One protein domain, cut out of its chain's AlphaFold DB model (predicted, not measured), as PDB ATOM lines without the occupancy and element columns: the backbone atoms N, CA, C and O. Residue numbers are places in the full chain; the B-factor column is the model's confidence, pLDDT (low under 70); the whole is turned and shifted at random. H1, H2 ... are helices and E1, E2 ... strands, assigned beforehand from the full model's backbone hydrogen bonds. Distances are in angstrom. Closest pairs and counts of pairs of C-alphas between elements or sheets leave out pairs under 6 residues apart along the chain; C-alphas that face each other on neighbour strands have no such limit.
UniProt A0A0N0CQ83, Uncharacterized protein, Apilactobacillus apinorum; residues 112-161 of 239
ATOM      1  N   ASP A 112     184.033 209.774 167.203       64.00
ATOM      2  CA  ASP A 112     184.684 209.957 168.506       64.00
ATOM      3  C   ASP A 112     184.506 211.386 169.033       64.00
ATOM      4  O   ASP A 112     184.356 211.617 170.234       64.00
ATOM      5  N   LYS A 113     184.459 212.378 168.136       61.97
ATOM      6  CA  LYS A 113     184.180 213.774 168.509       61.97
ATOM      7  C   LYS A 113     182.721 213.981 168.912       61.97
ATOM      8  O   LYS A 113     182.468 214.803 169.787       61.97
ATOM      9  N   LEU A 114     181.788 213.220 168.339       60.53
ATOM     10  CA  LEU A 114     180.389 213.221 168.769       60.53
ATOM     11  C   LEU A 114     180.246 212.635 170.182       60.53
ATOM     12  O   LEU A 114     179.591 213.229 171.038       60.53
ATOM     13  N   ALA A 115     180.924 211.516 170.446       60.25
ATOM     14  CA  ALA A 115     180.948 210.882 171.762       60.25
ATOM     15  C   ALA A 115     181.592 211.781 172.834       60.25
ATOM     16  O   ALA A 115     181.104 211.853 173.961       60.25
ATOM     17  N   ASN A 116     182.656 212.506 172.481       57.72
ATOM     18  CA  ASN A 116     183.352 213.394 173.413       57.72
ATOM     19  C   ASN A 116     182.637 214.736 173.616       57.72
ATOM     20  O   ASN A 116     182.585 215.232 174.741       57.72
ATOM     21  N   GLY A 117     182.045 215.303 172.561       55.03
ATOM     22  CA  GLY A 117     181.255 216.530 172.635       55.03
ATOM     23  C   GLY A 117     179.945 216.358 173.410       55.03
ATOM     24  O   GLY A 117     179.462 217.319 173.995       55.03
ATOM     25  N   ALA A 118     179.415 215.134 173.516       54.16
ATOM     26  CA  ALA A 118     178.273 214.832 174.380       54.16
ATOM     27  C   ALA A 118     178.519 215.134 175.873       54.16
ATOM     28  O   ALA A 118     177.562 215.242 176.639       54.16
ATOM     29  N   ASN A 119     179.782 215.291 176.286       55.56
ATOM     30  CA  ASN A 119     180.154 215.664 177.651       55.56
ATOM     31  C   ASN A 119     180.235 217.184 177.871       55.56
ATOM     32  O   ASN A 119     180.423 217.609 179.011       55.56
ATOM     33  N   ASP A 120     180.092 218.003 176.822       59.56
ATOM     34  CA  ASP A 120     179.972 219.453 176.956       59.56
ATOM     35  C   ASP A 120     178.504 219.821 177.255       59.56
ATOM     36  O   ASP A 120     177.636 219.707 176.386       59.56
ATOM     37  N   PRO A 121     178.180 220.288 178.476       59.31
ATOM     38  CA  PRO A 121     176.808 220.636 178.842       59.31
ATOM     39  C   PRO A 121     176.277 221.873 178.101       59.31
ATOM     40  O   PRO A 121     175.073 222.142 178.167       59.31
ATOM     41  N   THR A 122     177.150 222.635 177.435       61.56
ATOM     42  CA  THR A 122     176.809 223.851 176.687       61.56
ATOM     43  C   THR A 122     176.583 223.587 175.201       61.56
ATOM     44  O   THR A 122     175.789 224.290 174.580       61.56
ATOM     45  N   ASN A 123     177.186 222.529 174.651       62.41
ATOM     46  CA  ASN A 123     177.030 222.142 173.256       62.41
ATOM     47  C   ASN A 123     176.189 220.867 173.131       62.41
ATOM     48  O   ASN A 123     176.698 219.757 172.986       62.41
ATOM     49  N   ARG A 124     174.866 221.040 173.234       66.75
ATOM     50  CA  ARG A 124     173.904 219.927 173.228       66.75
ATOM     51  C   ARG A 124     173.311 219.596 171.862       66.75
ATOM     52  O   ARG A 124     172.376 218.802 171.786       66.75
ATOM     53  N   GLU A 125     173.810 220.211 170.797       78.06
ATOM     54  CA  GLU A 125     173.255 220.051 169.457       78.06
ATOM     55  C   GLU A 125     174.366 219.935 168.417       78.06
ATOM     56  O   GLU A 125     175.200 220.825 168.271       78.06
ATOM     57  N   PHE A 126     174.354 218.833 167.674       77.94
ATOM     58  CA  PHE A 126     175.248 218.594 166.552       77.94
ATOM     59  C   PHE A 126     174.452 218.677 165.263       77.94
ATOM     60  O   PHE A 126     173.425 218.012 165.134       77.94
ATOM     61  N   LYS A 127     174.933 219.487 164.321       82.50
ATOM     62  CA  LYS A 127     174.333 219.651 162.999       82.50
ATOM     63  C   LYS A 127     175.299 219.180 161.923       82.50
ATOM     64  O   LYS A 127     176.487 219.499 161.984       82.50
ATOM     65  N   TRP A 128     174.775 218.460 160.942       81.38
ATOM     66  CA  TRP A 128     175.479 218.095 159.718       81.38
ATOM     67  C   TRP A 128     174.613 218.435 158.530       81.38
ATOM     68  O   TRP A 128     173.447 218.061 158.527       81.38
ATOM     69  N   THR A 129     175.204 219.067 157.528       84.38
ATOM     70  CA  THR A 129     174.526 219.427 156.286       84.38
ATOM     71  C   THR A 129     175.222 218.719 155.134       84.38
ATOM     72  O   THR A 129     176.455 218.713 155.073       84.38
ATOM     73  N   ALA A 130     174.452 218.063 154.270       83.38
ATOM     74  CA  ALA A 130     174.983 217.429 153.069       83.38
ATOM     75  C   ALA A 130     175.254 218.488 151.995       83.38
ATOM     76  O   ALA A 130     174.508 219.451 151.885       83.38
ATOM     77  N   PHE A 131     176.317 218.298 151.212       87.56
ATOM     78  CA  PHE A 131     176.559 219.052 149.985       87.56
ATOM     79  C   PHE A 131     176.583 218.080 148.820       87.56
ATOM     80  O   PHE A 131     177.132 216.983 148.929       87.56
ATOM     81  N   GLU A 132     176.014 218.507 147.703       84.50
ATOM     82  CA  GLU A 132     175.893 217.693 146.504       84.50
ATOM     83  C   GLU A 132     176.602 218.387 145.348       84.50
ATOM     84  O   GLU A 132     176.594 219.613 145.205       84.50
ATOM     85  N   THR A 133     177.275 217.602 144.520       90.50
ATOM     86  CA  THR A 133     177.936 218.080 143.309       90.50
ATOM     87  C   THR A 133     177.758 217.009 142.254       90.50
ATOM     88  O   THR A 133     178.055 215.845 142.501       90.50
ATOM     89  N   ALA A 134     177.242 217.404 141.097       82.81
ATOM     90  CA  ALA A 134     177.144 216.545 139.934       82.81
ATOM     91  C   ALA A 134     178.232 216.954 138.947       82.81
ATOM     92  O   ALA A 134     178.321 218.119 138.542       82.81
ATOM     93  N   GLU A 135     179.048 215.987 138.552       92.88
ATOM     94  CA  GLU A 135     180.167 216.180 137.642       92.88
ATOM     95  C   GLU A 135     179.976 215.319 136.396       92.88
ATOM     96  O   GLU A 135     179.411 214.226 136.422       92.88
ATOM     97  N   THR A 136     180.443 215.839 135.271       83.44
ATOM     98  CA  THR A 136     180.673 215.048 134.063       83.44
ATOM     99  C   THR A 136     181.768 214.004 134.303       83.44
ATOM    100  O   THR A 136     182.577 214.125 135.221       83.44
ATOM    101  N   ALA A 137     181.858 213.005 133.420       84.31
ATOM    102  CA  ALA A 137     182.919 211.998 133.476       84.31
ATOM    103  C   ALA A 137     184.340 212.590 133.322       84.31
ATOM    104  O   ALA A 137     185.306 211.981 133.768       84.31
ATOM    105  N   ASP A 138     184.479 213.765 132.700       86.56
ATOM    106  CA  ASP A 138     185.738 214.514 132.601       86.56
ATOM    107  C   ASP A 138     186.036 215.394 133.831       86.56
ATOM    108  O   ASP A 138     187.035 216.114 133.838       86.56
ATOM    109  N   GLY A 139     185.209 215.325 134.882       86.62
ATOM    110  CA  GLY A 139     185.383 216.078 136.130       86.62
ATOM    111  C   GLY A 139     184.914 217.534 136.052       86.62
ATOM    112  O   GLY A 139     185.168 218.331 136.954       86.62
ATOM    113  N   THR A 140     184.231 217.920 134.973       90.56
ATOM    114  CA  THR A 140     183.591 219.235 134.874       90.56
ATOM    115  C   THR A 140     182.315 219.244 135.718       90.56
ATOM    116  O   THR A 140     181.389 218.481 135.433       90.56
ATOM    117  N   VAL A 141     182.236 220.129 136.717       90.38
ATOM    118  CA  VAL A 141     181.031 220.347 137.538       90.38
ATOM    119  C   VAL A 141     179.888 220.883 136.673       90.38
ATOM    120  O   VAL A 141     180.027 221.915 136.018       90.38
ATOM    121  N   ILE A 142     178.752 220.187 136.683       91.88
ATOM    122  CA  ILE A 142     177.531 220.548 135.947       91.88
ATOM    123  C   ILE A 142     176.585 221.344 136.847       91.88
ATOM    124  O   ILE A 142     175.964 222.309 136.409       91.88
ATOM    125  N   THR A 143     176.462 220.927 138.107       90.44
ATOM    126  CA  THR A 143     175.651 221.608 139.115       90.44
ATOM    127  C   THR A 143     176.157 221.265 140.507       90.44
ATOM    128  O   THR A 143     176.712 220.192 140.735       90.44
ATOM    129  N   GLU A 144     175.934 222.167 141.453       91.81
ATOM    130  CA  GLU A 144     176.209 221.936 142.864       91.81
ATOM    131  C   GLU A 144     175.085 222.505 143.724       91.81
ATOM    132  O   GLU A 144     174.478 223.525 143.392       91.81
ATOM    133  N   HIS A 145     174.819 221.836 144.840       86.25
ATOM    134  CA  HIS A 145     173.969 222.341 145.901       86.25
ATOM    135  C   HIS A 145     174.787 222.355 147.194       86.25
ATOM    136  O   HIS A 145     175.100 221.315 147.772       86.25
ATOM    137  N   LYS A 146     175.201 223.559 147.601       89.50
ATOM    138  CA  LYS A 146     176.065 223.813 148.762       89.50
ATOM    139  C   LYS A 146     175.414 224.844 149.674       89.50
ATOM    140  O   LYS A 146     175.886 225.974 149.783       89.50
ATOM    141  N   ASP A 147     174.309 224.459 150.300       88.06
ATOM    142  CA  ASP A 147     173.569 225.331 151.206       88.06
ATOM    143  C   ASP A 147     173.662 224.829 152.648       88.06
ATOM    144  O   ASP A 147     173.016 223.865 153.036       88.06
ATOM    145  N   MET A 148     174.449 225.519 153.475       84.94
ATOM    146  CA  MET A 148     174.583 225.211 154.906       84.94
ATOM    147  C   MET A 148     173.288 225.475 155.694       84.94
ATOM    148  O   MET A 148     173.112 224.974 156.803       84.94
ATOM    149  N   SER A 149     172.411 226.322 155.158       87.94
ATOM    150  CA  SER A 149     171.147 226.695 155.789       87.94
ATOM    151  C   SER A 149     169.971 225.829 155.348       87.94
ATOM    152  O   SER A 149     168.886 225.974 155.909       87.94
ATOM    153  N   SER A 150     170.186 224.903 154.406       87.44
ATOM    154  CA  SER A 150     169.171 223.948 153.968       87.44
ATOM    155  C   SER A 150     168.767 223.043 155.135       87.44
ATOM    156  O   SER A 150     169.531 222.199 155.613       87.44
ATOM    157  N   GLU A 151     167.542 223.231 155.625       85.75
ATOM    158  CA  GLU A 151     166.977 222.406 156.695       85.75
ATOM    159  C   GLU A 151     166.666 220.984 156.207       85.75
ATOM    160  O   GLU A 151     166.761 220.035 156.982       85.75
ATOM    161  N   ASP A 152     166.342 220.826 154.923       87.25
ATOM    162  CA  ASP A 152     166.041 219.550 154.271       87.25
ATOM    163  C   ASP A 152     167.281 218.683 154.009       87.25
ATOM    164  O   ASP A 152     167.155 217.464 153.901       87.25
ATOM    165  N   GLN A 153     168.477 219.277 154.008       84.38
ATOM    166  CA  GLN A 153     169.753 218.561 153.932       84.38
ATOM    167  C   GLN A 153     170.513 218.534 155.263       84.38
ATOM    168  O   GLN A 153     171.650 218.056 155.314       84.38
ATOM    169  N   THR A 154     169.902 219.020 156.350       87.75
ATOM    170  CA  THR A 154     170.540 219.095 157.668       87.75
ATOM    171  C   THR A 154     170.009 218.041 158.641       87.75
ATOM    172  O   THR A 154     168.846 218.048 159.040       87.75
ATOM    173  N   VAL A 155     170.896 217.179 159.140       85.44
ATOM    174  CA  VAL A 155     170.627 216.283 160.270       85.44
ATOM    175  C   VAL A 155     171.046 216.960 161.569       85.44
ATOM    176  O   VAL A 155     172.182 217.407 161.713       85.44
ATOM    177  N   THR A 156     170.137 216.985 162.544       83.00
ATOM    178  CA  THR A 156     170.389 217.528 163.883       83.00
ATOM    179  C   THR A 156     170.281 216.431 164.938       83.00
ATOM    180  O   THR A 156     169.227 215.814 165.090       83.00
ATOM    181  N   ILE A 157     171.339 216.220 165.720       79.94
ATOM    182  CA  ILE A 157     171.337 215.330 166.887       79.94
ATOM    183  C   ILE A 157     171.391 216.178 168.151       79.94
ATOM    184  O   ILE A 157     172.308 216.975 168.339       79.94
ATOM    185  N   LYS A 158     170.421 215.969 169.042       80.69
ATOM    186  CA  LYS A 158     170.362 216.630 170.348       80.69
ATOM    187  C   LYS A 158     170.778 215.655 171.437       80.69
ATOM    188  O   LYS A 158     170.231 214.554 171.511       80.69
ATOM    189  N   THR A 159     171.709 216.049 172.301       72.44
ATOM    190  CA  THR A 159     172.025 215.254 173.488       72.44
ATOM    191  C   THR A 159     170.957 215.456 174.561       72.44
ATOM    192  O   THR A 159     170.535 216.586 174.828       72.44
ATOM    193  N   PRO A 160     170.482 214.364 175.185       67.81
ATOM    194  CA  PRO A 160     169.453 214.449 176.207       67.81
ATOM    195  C   PRO A 160     169.973 215.208 177.427       67.81
ATOM    196  O   PRO A 160     171.109 215.024 177.869       67.81
ATOM    197  N   THR A 161     169.117 216.039 178.017       65.75
ATOM    198  CA  THR A 161     169.399 216.646 179.317       65.75
ATOM    199  C   THR A 161     169.523 215.528 180.352       65.75
ATOM    200  O   THR A 161     168.608 214.700 180.437       65.75
TER     201      THR A 161
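This is residues 112 to 161 of the 239 residues of an uncharacterized protein of Apilactobacillus apinorum (UniProt A0A0N0CQ83). Two antiparallel strand pairs, E1 - E4 and E2 - E3, stand end to end as one long ribbon, with short helix H1 near E1. The 50 printed residues hold one named helix and four named strands, ordered H1, E1, E2, E3, E4; the class is mixed. The whole is an extended rod of 48 by 22 by 12 A, with radius of gyration of the C-alphas 15.8 A.

Look first at E1, residues 125 to 129, antiparallel to E4, residues 154 to 158; N 126 and O 157 are within hydrogen-bond range, 2.8 A. E1 runs on at 19 degrees into E2, residues 132 to 135. E2 forms a hairpin with E3, residues 141 to 145; N 134 and O 143 are within hydrogen-bond range, 2.9 A. In H1, residues 112 to 117, every O i to N i+4 pair is within range; its closest C-alphas to E1, Leu 114 and Phe 126, are 7.8 A apart.

Find C-alpha 112 at (184.684, 209.957, 168.506), where H1 begins; E4 runs 12.9 A to C-alpha 158 at (170.362, 216.630, 170.348).

The printed part has no cut and no long link; pLDDT is under 70 at residues 112 to 124 and 160 to 161.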